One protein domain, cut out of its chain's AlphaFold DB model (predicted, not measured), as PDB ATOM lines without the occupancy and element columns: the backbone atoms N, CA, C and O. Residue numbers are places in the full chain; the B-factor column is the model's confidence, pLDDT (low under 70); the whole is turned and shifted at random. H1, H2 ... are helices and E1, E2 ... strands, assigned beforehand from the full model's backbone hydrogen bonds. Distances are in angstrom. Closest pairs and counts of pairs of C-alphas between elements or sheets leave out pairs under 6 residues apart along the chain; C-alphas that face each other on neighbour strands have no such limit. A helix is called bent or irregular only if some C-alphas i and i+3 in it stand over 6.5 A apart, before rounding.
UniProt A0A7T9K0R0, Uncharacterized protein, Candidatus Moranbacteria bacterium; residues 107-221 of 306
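Overview. This is residues 107 to 221 of the 306 residues of an uncharacterized protein of Candidatus Moranbacteria bacterium (UniProt A0A7T9K0R0). A short helix, H3, sits near the middle of a rounded domain, between a long pair, H1 and H2a, running side by side in opposite ways, and a cluster on its other side made of H2b, H4 and H5. H2 bends sharply from one group into the other, and a small two-strand hairpin, E1 and E2, packs through E2 on H2a and on the last part of H5. The printed part has 115 residues with five named helices and two strands, in the order H1, E1, E2, H2, H3, H4, H5; the sheet, E1 - E2, is antiparallel, and the class is mostly helix. It is compact, with a radius of gyration of the C-alphas of 13.8 A and spans of 39 by 33 by 26 A.

Along the chain. H1, residues 107 to 127, begins at C-alpha 107 (231.657, 288.990, 279.926) and is 30.8 A long. E1 is residues 134 to 137, and E2 is residues 140 to 143. H2, residues 146 to 171, was assigned as one helix by its hydrogen bonds but is bent, with C-alphas 161 and 164 8.1 A apart. Its arms are H2a, residues 146 to 161, 24.0 A, and H2b, residues 164 to 171, 10.6 A; H2a is irregular, with C-alphas 158 and 161 7.3 A apart. H3 is residues 175 to 181, and H4, residues 188 to 199, is 16.6 A long. H5, residues 204 to 220, 26.1 A, has a kink of 36 degrees near residue 214, is irregular, with C-alphas 216 and 219 7.4 A apart, and ends at C-alpha 220 (210.451, 268.752, 268.693).

Arrangement. H1 and H2a touch at a shallow tilt of 22 degrees, opposite ways, closest at the C-alphas of His 118 and Leu 148, 6.2 A. With residues 111 to 115 alone H1 touches H3, about perpendicular at 88 degrees, closest at the C-alphas of Ile 112 and Asp 176, 6.6 A. In the hairpin E1 and E2, N 135 and O 142 are within hydrogen-bond range at 2.8 A. The closest C-alphas of E2 and H2a, Ser 143 and Arg 149, are 5.2 A apart. H2b and H3 form a helical hairpin, closest at the C-alphas of Leu 166 and Ala 177, 5.4 A. With residues 205 to 210 alone H5 touches H3 at a shallow tilt of 15 degrees, the same way, closest at the C-alphas of Ile 175 and Cys 206, 5.5 A. H4 and H5 form another helical hairpin, closest at the C-alphas of Leu 198 and Thr 207, 6.0 A, while H1 and H4 are apart. Every O i to N i+4 pair is within hydrogen-bond range in H1, H2b, H3 and H4, against 11 of 12 in H2a and 6 of 13 in H5, where 11 of 14 O i to N i+3 pairs are.

Size, cuts and confidence. The two C-alphas farthest apart, of Asn 128 and Val 189, are 39.9 A apart. The printed part has no cut and no long link. Mean pLDDT of the printed part is 90.7, and residue 201 alone is under 70.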
ATOM      1  N   TRP A 107     231.972 290.423 279.897       92.50
ATOM      2  CA  TRP A 107     231.657 288.990 279.926       92.50
ATOM      3  C   TRP A 107     231.638 288.384 278.515       92.50
ATOM      4  O   TRP A 107     232.088 287.267 278.304       92.50
ATOM      5  N   PHE A 108     231.186 289.143 277.515       94.19
ATOM      6  CA  PHE A 108     231.093 288.634 276.154       94.19
ATOM      7  C   PHE A 108     232.465 288.570 275.463       94.19
ATOM      8  O   PHE A 108     232.693 287.715 274.614       94.19
ATOM      9  N   ARG A 109     233.439 289.390 275.884       93.00
ATOM     10  CA  ARG A 109     234.841 289.244 275.437       93.00
ATOM     11  C   ARG A 109     235.463 287.928 275.899       93.00
ATOM     12  O   ARG A 109     236.289 287.371 275.184       93.00
ATOM     13  N   GLU A 110     235.072 287.444 277.075       93.75
ATOM     14  CA  GLU A 110     235.497 286.138 277.583       93.75
ATOM     15  C   GLU A 110     234.926 285.010 276.718       93.75
ATOM     16  O   GLU A 110     235.679 284.162 276.248       93.75
ATOM     17  N   VAL A 111     233.634 285.082 276.381       94.81
ATOM     18  CA  VAL A 111     232.993 284.148 275.440       94.81
ATOM     19  C   VAL A 111     233.706 284.137 274.084       94.81
ATOM     20  O   VAL A 111     234.019 283.069 273.567       94.81
ATOM     21  N   ILE A 112     234.048 285.307 273.531       94.25
ATOM     22  CA  ILE A 112     234.801 285.407 272.268       94.25
ATOM     23  C   ILE A 112     236.173 284.720 272.379       94.25
ATOM     24  O   ILE A 112     236.595 284.022 271.458       94.25
ATOM     25  N   ALA A 113     236.883 284.876 273.498       94.50
ATOM     26  CA  ALA A 113     238.172 284.210 273.700       94.50
ATOM     27  C   ALA A 113     238.039 282.675 273.737       94.50
ATOM     28  O   ALA A 113     238.895 281.961 273.199       94.50
ATOM     29  N   ILE A 114     236.951 282.169 274.321       94.94
ATOM     30  CA  ILE A 114     236.625 280.740 274.355       94.94
ATOM     31  C   ILE A 114     236.271 280.237 272.945       94.94
ATOM     32  O   ILE A 114     236.855 279.252 272.494       94.94
ATOM     33  N   ILE A 115     235.432 280.960 272.193       94.69
ATOM     34  CA  ILE A 115     235.098 280.646 270.789       94.69
ATOM     35  C   ILE A 115     236.355 280.626 269.907       94.69
ATOM     36  O   ILE A 115     236.555 279.700 269.126       94.69
ATOM     37  N   ASN A 116     237.271 281.579 270.073       95.00
ATOM     38  CA  ASN A 116     238.545 281.574 269.344       95.00
ATOM     39  C   ASN A 116     239.430 280.369 269.702       95.00
ATOM     40  O   ASN A 116     240.263 279.926 268.909       95.00
ATOM     41  N   THR A 117     239.290 279.830 270.910       95.62
ATOM     42  CA  THR A 117     239.980 278.602 271.322       95.62
ATOM     43  C   THR A 117     239.331 277.371 270.695       95.62
ATOM     44  O   THR A 117     240.054 276.513 270.185       95.62
ATOM     45  N   HIS A 118     237.996 277.335 270.628       95.06
ATOM     46  CA  HIS A 118     237.239 276.331 269.874       95.06
ATOM     47  C   HIS A 118     237.667 276.289 268.402       95.06
ATOM     48  O   HIS A 118     238.053 275.230 267.904       95.06
ATOM     49  N   GLN A 119     237.710 277.447 267.733       94.06
ATOM     50  CA  GLN A 119     238.090 277.539 266.322       94.06
ATOM     51  C   GLN A 119     239.511 277.015 266.080       94.06
ATOM     52  O   GLN A 119     239.714 276.166 265.217       94.06
ATOM     53  N   ARG A 120     240.493 277.428 266.896       94.69
ATOM     54  CA  ARG A 120     241.881 276.941 266.779       94.69
ATOM     55  C   ARG A 120     241.990 275.423 266.934       94.69
ATOM     56  O   ARG A 120     242.787 274.785 266.245       94.69
ATOM     57  N   ARG A 121     241.208 274.832 267.845       93.12
ATOM     58  CA  ARG A 121     241.168 273.376 268.032       93.12
ATOM     59  C   ARG A 121     240.530 272.684 266.828       93.12
ATOM     60  O   ARG A 121     241.080 271.692 266.357       93.12
ATOM     61  N   THR A 122     239.431 273.228 266.315       92.25
ATOM     62  CA  THR A 122     238.768 272.753 265.096       92.25
ATOM     63  C   THR A 122     239.723 272.756 263.899       92.25
ATOM     64  O   THR A 122     239.885 271.727 263.243       92.25
ATOM     65  N   ASP A 123     240.431 273.862 263.667       91.38
ATOM     66  CA  ASP A 123     241.398 273.986 262.571       91.38
ATOM     67  C   ASP A 123     242.531 272.959 262.699       91.38
ATOM     68  O   ASP A 123     242.930 272.328 261.721       91.38
ATOM     69  N   SER A 124     243.019 272.733 263.923       90.62
ATOM     70  CA  SER A 124     244.045 271.727 264.203       90.62
ATOM     71  C   SER A 124     243.570 270.296 263.930       90.62
ATOM     72  O   SER A 124     244.353 269.487 263.431       90.62
ATOM     73  N   LEU A 125     242.311 269.964 264.226       88.38
ATOM     74  CA  LEU A 125     241.753 268.644 263.913       88.38
ATOM     75  C   LEU A 125     241.703 268.414 262.402       88.38
ATOM     76  O   LEU A 125     242.190 267.387 261.926       88.38
ATOM     77  N   TYR A 126     241.191 269.389 261.647       85.00
ATOM     78  CA  TYR A 126     241.118 269.292 260.189       85.00
ATOM     79  C   TYR A 126     242.497 269.252 259.529       85.00
ATOM     80  O   TYR A 126     242.711 268.458 258.614       85.00
ATOM     81  N   ALA A 127     243.461 270.035 260.023       85.75
ATOM     82  CA  ALA A 127     244.836 270.014 259.519       85.75
ATOM     83  C   ALA A 127     245.505 268.632 259.653       85.75
ATOM     84  O   ALA A 127     246.397 268.299 258.875       85.75
ATOM     85  N   ASN A 128     245.053 267.816 260.608       84.31
ATOM     86  CA  ASN A 128     245.548 266.463 260.850       84.31
ATOM     87  C   ASN A 128     244.674 265.369 260.206       84.31
ATOM     88  O   ASN A 128     244.808 264.197 260.553       84.31
ATOM     89  N   GLY A 129     243.770 265.730 259.287       74.81
ATOM     90  CA  GLY A 129     242.876 264.781 258.612       74.81
ATOM     91  C   GLY A 129     241.770 264.214 259.508       74.81
ATOM     92  O   GLY A 129     241.141 263.219 259.152       74.81
ATOM     93  N   GLY A 130     241.535 264.822 260.674       75.19
ATOM     94  CA  GLY A 130     240.427 264.476 261.553       75.19
ATOM     95  C   GLY A 130     239.082 264.948 260.999       75.19
ATOM     96  O   GLY A 130     239.010 265.863 260.179       75.19
ATOM     97  N   ASN A 131     238.001 264.338 261.484       77.44
ATOM     98  CA  ASN A 131     236.631 264.772 261.222       77.44
ATOM     99  C   ASN A 131     235.958 265.181 262.540       77.44
ATOM    100  O   ASN A 131     236.135 264.520 263.565       77.44
ATOM    101  N   LEU A 132     235.157 266.244 262.499       81.88
ATOM    102  CA  LEU A 132     234.284 266.637 263.597       81.88
ATOM    103  C   LEU A 132     233.059 265.722 263.629       81.88
ATOM    104  O   LEU A 132     232.050 265.962 262.970       81.88
ATOM    105  N   GLY A 133     233.141 264.658 264.423       87.56
ATOM    106  CA  GLY A 133     231.944 263.928 264.821       87.56
ATOM    107  C   GLY A 133     231.075 264.812 265.715       87.56
ATOM    108  O   GLY A 133     231.584 265.392 266.669       87.56
ATOM    109  N   LEU A 134     229.774 264.883 265.434       90.19
ATOM    110  CA  LEU A 134     228.796 265.579 266.272       90.19
ATOM    111  C   LEU A 134     227.858 264.575 266.945       90.19
ATOM    112  O   LEU A 134     227.539 263.524 266.383       90.19
ATOM    113  N   GLU A 135     227.423 264.900 268.154       91.50
ATOM    114  CA  GLU A 135     226.398 264.196 268.916       91.50
ATOM    115  C   GLU A 135     225.267 265.169 269.249       91.50
ATOM    116  O   GLU A 135     225.506 266.325 269.593       91.50
ATOM    117  N   ARG A 136     224.024 264.705 269.111       88.81
ATOM    118  CA  ARG A 136     222.847 265.498 269.455       88.81
ATOM    119  C   ARG A 136     222.518 265.307 270.928       88.81
ATOM    120  O   ARG A 136     222.268 264.181 271.345       88.81
ATOM    121  N   ASP A 137     222.458 266.410 271.656       88.31
ATOM    122  CA  ASP A 137     221.923 266.493 273.009       88.31
ATOM    123  C   ASP A 137     220.709 267.428 272.975       88.31
ATOM    124  O   ASP A 137     220.835 268.652 272.888       88.31
ATOM    125  N   ASP A 138     219.524 266.821 272.909       87.50
ATOM    126  CA  ASP A 138     218.237 267.493 272.730       87.50
ATOM    127  C   ASP A 138     218.208 268.477 271.534       87.50
ATOM    128  O   ASP A 138     218.152 268.055 270.368       87.50
ATOM    129  N   THR A 139     218.270 269.785 271.811       89.81
ATOM    130  CA  THR A 139     218.214 270.885 270.834       89.81
ATOM    131  C   THR A 139     219.591 271.396 270.401       89.81
ATOM    132  O   THR A 139     219.685 272.360 269.638       89.81
ATOM    133  N   ILE A 140     220.672 270.769 270.872       92.00
ATOM    134  CA  ILE A 140     222.053 271.196 270.632       92.00
ATOM    135  C   ILE A 140     222.829 270.065 269.951       92.00
ATOM    136  O   ILE A 140     222.640 268.885 270.241       92.00
ATOM    137  N   PHE A 141     223.737 270.427 269.046       91.06
ATOM    138  CA  PHE A 141     224.785 269.523 268.578       91.06
ATOM    139  C   PHE A 141     226.096 269.862 269.287       91.06
ATOM    140  O   PHE A 141     226.607 270.972 269.140       91.06
ATOM    141  N   PHE A 142     226.637 268.901 270.030       93.19
ATOM    142  CA  PHE A 142     227.960 268.980 270.642       93.19
ATOM    143  C   PHE A 142     228.979 268.183 269.834       93.19
ATOM    144  O   PHE A 142     228.648 267.202 269.163       93.19
ATOM    145  N   SER A 143     230.241 268.580 269.921       93.88
ATOM    146  CA  SER A 143     231.352 267.807 269.393       93.88
ATOM    147  C   SER A 143     231.541 266.504 270.172       93.88
ATOM    148  O   SER A 143     231.388 266.440 271.393       93.88
ATOM    149  N   LYS A 144     231.922 265.443 269.456       93.56
ATOM    150  CA  LYS A 144     232.388 264.181 270.045       93.56
ATOM    151  C   LYS A 144     233.838 264.260 270.530       93.56
ATOM    152  O   LYS A 144     234.259 263.392 271.287       93.56
ATOM    153  N   ASP A 145     234.609 265.266 270.104       93.62
ATOM    154  CA  ASP A 145     235.946 265.520 270.653       93.62
ATOM    155  C   ASP A 145     235.799 266.059 272.090       93.62
ATOM    156  O   ASP A 145     235.159 267.095 272.278       93.62
ATOM    157  N   PRO A 146     236.376 265.399 273.113       93.25
ATOM    158  CA  PRO A 146     236.157 265.784 274.508       93.25
ATOM    159  C   PRO A 146     236.634 267.199 274.853       93.25
ATOM    160  O   PRO A 146     236.042 267.853 275.710       93.25
ATOM    161  N   ILE A 147     237.694 267.681 274.192       94.44
ATOM    162  CA  ILE A 147     238.241 269.022 274.434       94.44
ATOM    163  C   ILE A 147     237.274 270.064 273.878       94.44
ATOM    164  O   ILE A 147     236.915 271.001 274.585       94.44
ATOM    165  N   LEU A 148     236.819 269.885 272.636       95.38
ATOM    166  CA  LEU A 148     235.800 270.750 272.052       95.38
ATOM    167  C   LEU A 148     234.512 270.712 272.866       95.38
ATOM    168  O   LEU A 148     234.007 271.774 273.205       95.38
ATOM    169  N   ARG A 149     234.038 269.531 273.272       95.31
ATOM    170  CA  ARG A 149     232.828 269.414 274.093       95.31
ATOM    171  C   ARG A 149     232.933 270.193 275.402       95.31
ATOM    172  O   ARG A 149     231.990 270.886 275.764       95.31
ATOM    173  N   SER A 150     234.079 270.127 276.085       96.25
ATOM    174  CA  SER A 150     234.316 270.920 277.297       96.25
ATOM    175  C   SER A 150     234.233 272.422 277.013       96.25
ATOM    176  O   SER A 150     233.583 273.149 277.755       96.25
ATOM    177  N   ILE A 151     234.844 272.884 275.919       96.19
ATOM    178  CA  ILE A 151     234.806 274.296 275.507       96.19
ATOM    179  C   ILE A 151     233.365 274.740 275.201       96.19
ATOM    180  O   ILE A 151     232.944 275.821 275.599       96.19
ATOM    181  N   GLU A 152     232.595 273.904 274.508       95.62
ATOM    182  CA  GLU A 152     231.193 274.161 274.158       95.62
ATOM    183  C   GLU A 152     230.303 274.242 275.409       95.62
ATOM    184  O   GLU A 152     229.444 275.120 275.507       95.62
ATOM    185  N   GLN A 153     230.552 273.378 276.399       95.44
ATOM    186  CA  GLN A 153     229.887 273.407 277.705       95.44
ATOM    187  C   GLN A 153     230.259 274.651 278.527       95.44
ATOM    188  O   GLN A 153     229.396 275.218 279.202       95.44
ATOM    189  N   ASP A 154     231.504 275.125 278.442       95.44
ATOM    190  CA  ASP A 154     231.919 276.377 279.083       95.44
ATOM    191  C   ASP A 154     231.187 277.583 278.477       95.44
ATOM    192  O   ASP A 154     230.671 278.429 279.216       95.44
ATOM    193  N   VAL A 155     231.066 277.640 277.141       95.62
ATOM    194  CA  VAL A 155     230.262 278.675 276.467       95.62
ATOM    195  C   VAL A 155     228.805 278.582 276.903       95.62
ATOM    196  O   VAL A 155     228.234 279.590 277.316       95.62
ATOM    197  N   GLN A 156     228.211 277.384 276.875       95.00
ATOM    198  CA  GLN A 156     226.836 277.160 277.322       95.00
ATOM    199  C   GLN A 156     226.616 277.715 278.735       95.00
ATOM    200  O   GLN A 156     225.708 278.517 278.952       95.00
ATOM    201  N   LYS A 157     227.477 277.352 279.689       93.31
ATOM    202  CA  LYS A 157     227.370 277.788 281.086       93.31
ATOM    203  C   LYS A 157     227.435 279.310 281.237       93.31
ATOM    204  O   LYS A 157     226.660 279.872 282.004       93.31
ATOM    205  N   LEU A 158     228.340 279.978 280.521       93.12
ATOM    206  CA  LEU A 158     228.482 281.439 280.578       93.12
ATOM    207  C   LEU A 158     227.314 282.179 279.914       93.12
ATOM    208  O   LEU A 158     227.028 283.326 280.265       93.12
ATOM    209  N   CYS A 159     226.664 281.544 278.940       94.44
ATOM    210  CA  CYS A 159     225.691 282.191 278.074       94.44
ATOM    211  C   CYS A 159     224.226 281.947 278.455       94.44
ATOM    212  O   CYS A 159     223.402 282.797 278.120       94.44
ATOM    213  N   THR A 160     223.886 280.857 279.155       89.81
ATOM    214  CA  THR A 160     222.488 280.493 279.474       89.81
ATOM    215  C   THR A 160     221.711 281.645 280.125       89.81
ATOM    216  O   THR A 160     220.683 282.072 279.595       89.81
ATOM    217  N   ASP A 161     222.256 282.261 281.178       90.94
ATOM    218  CA  ASP A 161     221.603 283.376 281.892       90.94
ATOM    219  C   ASP A 161     221.725 284.730 281.161       90.94
ATOM    220  O   ASP A 161     221.267 285.769 281.638       90.94
ATOM    221  N   LYS A 162     222.377 284.738 279.994       93.69
ATOM    222  CA  LYS A 162     222.654 285.913 279.156       93.69
ATOM    223  C   LYS A 162     221.968 285.835 277.797       93.69
ATOM    224  O   LYS A 162     222.284 286.618 276.903       93.69
ATOM    225  N   THR A 163     221.010 284.923 277.639       92.25
ATOM    226  CA  THR A 163     220.317 284.675 276.370       92.25
ATOM    227  C   THR A 163     219.715 285.954 275.774       92.25
ATOM    228  O   THR A 163     219.936 286.239 274.599       92.25
ATOM    229  N   SER A 164     219.038 286.787 276.572       92.38
ATOM    230  CA  SER A 164     218.478 288.061 276.089       92.38
ATOM    231  C   SER A 164     219.552 289.048 275.610       92.38
ATOM    232  O   SER A 164     219.379 289.687 274.574       92.38
ATOM    233  N   ASP A 165     220.686 289.137 276.314       93.44
ATOM    234  CA  ASP A 165     221.810 289.986 275.902       93.44
ATOM    235  C   ASP A 165     222.413 289.492 274.577       93.44
ATOM    236  O   ASP A 165     222.742 290.296 273.704       93.44
ATOM    237  N   LEU A 166     222.525 288.172 274.395       93.38
ATOM    238  CA  LEU A 166     223.012 287.572 273.151       93.38
ATOM    239  C   LEU A 166     222.074 287.844 271.979       93.38
ATOM    240  O   LEU A 166     222.551 288.221 270.913       93.38
ATOM    241  N   ILE A 167     220.759 287.721 272.172       92.69
ATOM    242  CA  ILE A 167     219.766 288.063 271.145       92.69
ATOM    243  C   ILE A 167     219.915 289.523 270.712       92.69
ATOM    244  O   ILE A 167     219.987 289.795 269.514       92.69
ATOM    245  N   ASN A 168     220.077 290.447 271.664       91.12
ATOM    246  CA  ASN A 168     220.327 291.857 271.361       91.12
ATOM    247  C   ASN A 168     221.637 292.054 270.583       91.12
ATOM    248  O   ASN A 168     221.690 292.830 269.628       91.12
ATOM    249  N   LEU A 169     222.709 291.352 270.956       91.19
ATOM    250  CA  LEU A 169     223.981 291.416 270.232       91.19
ATOM    251  C   LEU A 169     223.848 290.876 268.799       91.19
ATOM    252  O   LEU A 169     224.407 291.475 267.879       91.19
ATOM    253  N   VAL A 170     223.093 289.793 268.590       90.62
ATOM    254  CA  VAL A 170     222.815 289.233 267.255       90.62
ATOM    255  C   VAL A 170     221.973 290.184 266.414       90.62
ATOM    256  O   VAL A 170     222.314 290.407 265.253       90.62
ATOM    257  N   GLU A 171     220.921 290.784 266.980       87.81
ATOM    258  CA  GLU A 171     220.088 291.774 266.281       87.81
ATOM    259  C   GLU A 171     220.927 292.962 265.789       87.81
ATOM    260  O   GLU A 171     220.703 293.491 264.700       87.81
ATOM    261  N   ASN A 172     221.953 293.328 266.556       84.94
ATOM    262  CA  ASN A 172     222.899 294.377 266.198       84.94
ATOM    263  C   ASN A 172     224.063 293.898 265.304       84.94
ATOM    264  O   ASN A 172     224.883 294.711 264.882       84.94
ATOM    265  N   GLY A 173     224.123 292.611 264.954       81.81
ATOM    266  CA  GLY A 173     225.048 292.066 263.956       81.81
ATOM    267  C   GLY A 173     226.279 291.339 264.490       81.81
ATOM    268  O   GLY A 173     227.216 291.105 263.730       81.81
ATOM    269  N   SER A 174     226.301 290.964 265.769       87.94
ATOM    270  CA  SER A 174     227.380 290.149 266.332       87.94
ATOM    271  C   SER A 174     227.290 288.695 265.854       87.94
ATOM    272  O   SER A 174     226.430 287.930 266.298       87.94
ATOM    273  N   ILE A 175     228.216 288.302 264.975       88.25
ATOM    274  CA  ILE A 175     228.368 286.918 264.499       88.25
ATOM    275  C   ILE A 175     228.742 285.997 265.664       88.25
ATOM    276  O   ILE A 175     228.131 284.943 265.823       88.25
ATOM    277  N   ASP A 176     229.681 286.421 266.514       90.62
ATOM    278  CA  ASP A 176     230.131 285.644 267.674       90.62
ATOM    279  C   ASP A 176     228.985 285.361 268.648       90.62
ATOM    280  O   ASP A 176     228.928 284.291 269.247       90.62
ATOM    281  N   ALA A 177     228.030 286.291 268.780       92.75
ATOM    282  CA  ALA A 177     226.860 286.069 269.625       92.75
ATOM    283  C   ALA A 177     225.957 285.001 268.997       92.75
ATOM    284  O   ALA A 177     225.459 284.125 269.696       92.75
ATOM    285  N   GLY A 178     225.822 285.017 267.668       92.81
ATOM    286  CA  GLY A 178     225.125 283.973 266.926       92.81
ATOM    287  C   GLY A 178     225.790 282.608 267.089       92.81
ATOM    288  O   GLY A 178     225.085 281.611 267.235       92.81
ATOM    289  N   ILE A 179     227.126 282.550 267.094       93.31
ATOM    290  CA  ILE A 179     227.888 281.321 267.358       93.31
ATOM    291  C   ILE A 179     227.640 280.848 268.792       93.31
ATOM    292  O   ILE A 179     227.279 279.694 268.983       93.31
ATOM    293  N   ALA A 180     227.743 281.735 269.785       94.50
ATOM    294  CA  ALA A 180     227.501 281.393 271.186       94.50
ATOM    295  C   ALA A 180     226.097 280.807 271.416       94.50
ATOM    296  O   ALA A 180     225.950 279.837 272.159       94.50
ATOM    297  N   LEU A 181     225.074 281.338 270.729       94.56
ATOM    298  CA  LEU A 181     223.709 280.808 270.803       94.56
ATOM    299  C   LEU A 181     223.621 279.328 270.400       94.56
ATOM    300  O   LEU A 181     222.702 278.658 270.861       94.56
ATOM    301  N   GLN A 182     224.542 278.784 269.591       93.06
ATOM    302  CA  GLN A 182     224.493 277.384 269.142       93.06
ATOM    303  C   GLN A 182     224.440 276.394 270.309       93.06
ATOM    304  O   GLN A 182     223.679 275.432 270.234       93.06
ATOM    305  N   TRP A 183     225.153 276.682 271.399       93.88
ATOM    306  CA  TRP A 183     225.264 275.796 272.562       93.88
ATOM    307  C   TRP A 183     224.311 276.145 273.709       93.88
ATOM    308  O   TRP A 183     224.422 275.594 274.797       93.88
ATOM    309  N   ILE A 184     223.342 277.032 273.481       94.06
ATOM    310  CA  ILE A 184     222.270 277.310 274.447       94.06
ATOM    311  C   ILE A 184     221.062 276.433 274.132       94.06
ATOM    312  O   ILE A 184     220.711 276.256 272.964       94.06
ATOM    313  N   TYR A 185     220.406 275.910 275.164       92.38
ATOM    314  CA  TYR A 185     219.195 275.110 275.009       92.38
ATOM    315  C   TYR A 185     218.079 275.912 274.329       92.38
ATOM    316  O   TYR A 185     217.790 277.038 274.730       92.38
ATOM    317  N   LYS A 186     217.450 275.347 273.292       93.50
ATOM    318  CA  LYS A 186     216.408 276.024 272.509       93.50
ATOM    319  C   LYS A 186     215.020 275.750 273.071       93.50
ATOM    320  O   LYS A 186     214.242 274.985 272.503       93.50
ATOM    321  N   ASP A 187     214.703 276.408 274.181       91.81
ATOM    322  CA  ASP A 187     213.322 276.466 274.657       91.81
ATOM    323  C   ASP A 187     212.404 277.198 273.642       91.81
ATOM    324  O   ASP A 187     212.892 277.861 272.713       91.81
ATOM    325  N   PRO A 188     211.068 277.088 273.774       91.75
ATOM    326  CA  PRO A 188     210.144 277.741 272.849       91.75
ATOM    327  C   PRO A 188     210.348 279.259 272.724       91.75
ATOM    328  O   PRO A 188     210.219 279.791 271.625       91.75
ATOM    329  N   VAL A 189     210.722 279.952 273.805       92.62
ATOM    330  CA  VAL A 189     210.915 281.412 273.809       92.62
ATOM    331  C   VAL A 189     212.150 281.795 272.993       92.62
ATOM    332  O   VAL A 189     212.116 282.730 272.190       92.62
ATOM    333  N   LEU A 190     213.253 281.065 273.150       93.75
ATOM    334  CA  LEU A 190     214.455 281.273 272.352       93.75
ATOM    335  C   LEU A 190     214.210 280.928 270.878       93.75
ATOM    336  O   LEU A 190     214.675 281.657 270.002       93.75
ATOM    337  N   LEU A 191     213.445 279.872 270.584       94.06
ATOM    338  CA  LEU A 191     213.055 279.551 269.208       94.06
ATOM    339  C   LEU A 191     212.243 280.680 268.564       94.06
ATOM    340  O   LEU A 191     212.562 281.083 267.446       94.06
ATOM    341  N   GLU A 192     211.260 281.248 269.266       93.25
ATOM    342  CA  GLU A 192     210.506 282.409 268.772       93.25
ATOM    343  C   GLU A 192     211.419 283.604 268.490       93.25
ATOM    344  O   GLU A 192     211.312 284.223 267.429       93.25
ATOM    345  N   ASN A 193     212.364 283.889 269.390       93.94
ATOM    346  CA  ASN A 193     213.338 284.961 269.201       93.94
ATOM    347  C   ASN A 193     214.249 284.709 267.990       93.94
ATOM    348  O   ASN A 193     214.486 285.626 267.205       93.94
ATOM    349  N   ILE A 194     214.719 283.475 267.779       94.56
ATOM    350  CA  ILE A 194     215.515 283.113 266.595       94.56
ATOM    351  C   ILE A 194     214.697 283.299 265.312       94.56
ATOM    352  O   ILE A 194     215.201 283.861 264.339       94.56
ATOM    353  N   LEU A 195     213.429 282.880 265.291       94.00
ATOM    354  CA  LEU A 195     212.561 283.073 264.126       94.00
ATOM    355  C   LEU A 195     212.249 284.554 263.884       94.00
ATOM    356  O   LEU A 195     212.234 285.002 262.737       94.00
ATOM    357  N   TYR A 196     212.047 285.337 264.943       92.06
ATOM    358  CA  TYR A 196     211.903 286.789 264.857       92.06
ATOM    359  C   TYR A 196     213.149 287.435 264.239       92.06
ATOM    360  O   TYR A 196     213.029 288.207 263.285       92.06
ATOM    361  N   LEU A 197     214.336 287.063 264.721       92.12
ATOM    362  CA  LEU A 197     215.622 287.499 264.185       92.12
ATOM    363  C   LEU A 197     215.767 287.142 262.700       92.12
ATOM    364  O   LEU A 197     216.081 288.010 261.895       92.12
ATOM    365  N   LEU A 198     215.456 285.910 262.295       92.19
ATOM    366  CA  LEU A 198     215.523 285.477 260.890       92.19
ATOM    367  C   LEU A 198     214.568 286.236 259.956       92.19
ATOM    368  O   LEU A 198     214.821 286.332 258.757       92.19
ATOM    369  N   ARG A 199     213.467 286.778 260.489       87.56
ATOM    370  CA  ARG A 199     212.540 287.638 259.738       87.56
ATOM    371  C   ARG A 199     213.010 289.088 259.652       87.56
ATOM    372  O   ARG A 199     212.503 289.843 258.820       87.56
ATOM    373  N   LYS A 200     213.960 289.500 260.493       81.69
ATOM    374  CA  LYS A 200     214.675 290.764 260.315       81.69
ATOM    375  C   LYS A 200     215.656 290.601 259.158       81.69
ATOM    376  O   LYS A 200     216.162 289.518 258.891       81.69
ATOM    377  N   LYS A 201     215.950 291.700 258.465       69.06
ATOM    378  CA  LYS A 201     216.990 291.738 257.428       69.06
ATOM    379  C   LYS A 201     218.383 291.702 258.075       69.06
ATOM    380  O   LYS A 201     219.098 292.698 258.041       69.06
ATOM    381  N   LEU A 202     218.716 290.590 258.731       72.06
ATOM    382  CA  LEU A 202     220.010 290.374 259.367       72.06
ATOM    383  C   LEU A 202     221.109 290.143 258.333       72.06
ATOM    384  O   LEU A 202     220.859 289.792 257.177       72.06
ATOM    385  N   TYR A 203     222.347 290.291 258.796       77.81
ATOM    386  CA  TYR A 203     223.535 289.931 258.037       77.81
ATOM    387  C   TYR A 203     223.502 288.464 257.605       77.81
ATOM    388  O   TYR A 203     223.116 287.586 258.378       77.81
ATOM    389  N   ARG A 204     223.972 288.203 256.381       84.19
ATOM    390  CA  ARG A 204     224.050 286.878 255.753       84.19
ATOM    391  C   ARG A 204     224.665 285.834 256.683       84.19
ATOM    392  O   ARG A 204     224.052 284.792 256.894       84.19
ATOM    393  N   ASP A 205     225.812 286.137 257.291       84.31
ATOM    394  CA  ASP A 205     226.514 285.234 258.215       84.31
ATOM    395  C   ASP A 205     225.680 284.914 259.463       84.31
ATOM    396  O   ASP A 205     225.540 283.748 259.833       84.31
ATOM    397  N   CYS A 206     225.047 285.925 260.070       86.69
ATOM    398  CA  CYS A 206     224.164 285.730 261.220       86.69
ATOM    399  C   CYS A 206     222.959 284.859 260.849       86.69
ATOM    400  O   CYS A 206     222.692 283.867 261.521       86.69
ATOM    401  N   THR A 207     222.274 285.169 259.745       90.50
ATOM    402  CA  THR A 207     221.149 284.371 259.229       90.50
ATOM    403  C   THR A 207     221.568 282.919 259.013       90.50
ATOM    404  O   THR A 207     220.899 281.985 259.449       90.50
ATOM    405  N   ASN A 208     222.732 282.719 258.402       89.56
ATOM    406  CA  ASN A 208     223.322 281.416 258.145       89.56
ATOM    407  C   ASN A 208     223.619 280.602 259.406       89.56
ATOM    408  O   ASN A 208     223.520 279.372 259.355       89.56
ATOM    409  N   ILE A 209     224.043 281.264 260.482       91.38
ATOM    410  CA  ILE A 209     224.308 280.652 261.784       91.38
ATOM    411  C   ILE A 209     222.996 280.309 262.486       91.38
ATOM    412  O   ILE A 209     222.850 279.195 262.980       91.38
ATOM    413  N   LEU A 210     222.031 281.227 262.486       94.38
ATOM    414  CA  LEU A 210     220.724 281.022 263.108       94.38
ATOM    415  C   LEU A 210     219.943 279.882 262.441       94.38
ATOM    416  O   LEU A 210     219.398 279.034 263.137       94.38
ATOM    417  N   LEU A 211     219.951 279.792 261.106       94.50
ATOM    418  CA  LEU A 211     219.296 278.691 260.384       94.50
ATOM    419  C   LEU A 211     219.847 277.318 260.792       94.50
ATOM    420  O   LEU A 211     219.076 276.391 261.021       94.50
ATOM    421  N   ARG A 212     221.172 277.184 260.945       90.88
ATOM    422  CA  ARG A 212     221.799 275.914 261.358       90.88
ATOM    423  C   ARG A 212     221.334 275.449 262.738       90.88
ATOM    424  O   ARG A 212     221.238 274.250 262.969       90.88
ATOM    425  N   GLN A 213     221.011 276.385 263.626       91.06
ATOM    426  CA  GLN A 213     220.547 276.078 264.981       91.06
ATOM    427  C   GLN A 213     219.129 275.511 265.017       91.06
ATOM    428  O   GLN A 213     218.744 274.897 266.008       91.06
ATOM    429  N   LEU A 214     218.349 275.695 263.952       92.00
ATOM    430  CA  LEU A 214     216.984 275.185 263.890       92.00
ATOM    431  C   LEU A 214     216.935 273.695 263.555       92.00
ATOM    432  O   LEU A 214     216.002 273.031 263.990       92.00
ATOM    433  N   ILE A 215     217.937 273.165 262.843       89.12
ATOM    434  CA  ILE A 215     218.016 271.760 262.405       89.12
ATOM    435  C   ILE A 215     217.771 270.764 263.555       89.12
ATOM    436  O   ILE A 215     216.850 269.954 263.437       89.12
ATOM    437  N   PRO A 216     218.494 270.821 264.696       88.75
ATOM    438  CA  PRO A 216     218.237 269.897 265.806       88.75
ATOM    439  C   PRO A 216     216.872 270.113 266.472       88.75
ATOM    440  O   PRO A 216     216.452 269.285 267.268       88.75
ATOM    441  N   CYS A 217     216.155 271.196 266.177       90.75
ATOM    442  CA  CYS A 217     214.904 271.536 266.849       90.75
ATOM    443  C   CYS A 217     213.656 271.104 266.060       90.75
ATOM    444  O   CYS A 217     212.588 270.961 266.653       90.75
ATOM    445  N   ILE A 218     213.767 270.875 264.742       89.12
ATOM    446  CA  ILE A 218     212.622 270.678 263.826       89.12
ATOM    447  C   ILE A 218     211.651 269.609 264.338       89.12
ATOM    448  O   ILE A 218     210.436 269.816 264.343       89.12
ATOM    449  N   THR A 219     212.169 268.464 264.788       87.31
ATOM    450  CA  THR A 219     211.338 267.331 265.214       87.31
ATOM    451  C   THR A 219     210.508 267.652 266.458       87.31
ATOM    452  O   THR A 219     209.349 267.247 266.520       87.31
ATOM    453  N   GLY A 220     211.073 268.408 267.408       86.06
ATOM    454  CA  GLY A 220     210.451 268.752 268.693       86.06
ATOM    455  C   GLY A 220     209.590 270.020 268.679       86.06
ATOM    456  O   GLY A 220     208.889 270.291 269.648       86.06
ATOM    457  N   MET A 221     209.615 270.802 267.594       91.00
ATOM    458  CA  MET A 221     208.808 272.020 267.474       91.00
ATOM    459  C   MET A 221     207.298 271.732 267.474       91.00
ATOM    460  O   MET A 221     206.831 270.809 266.797       91.00
TER     461      MET A 221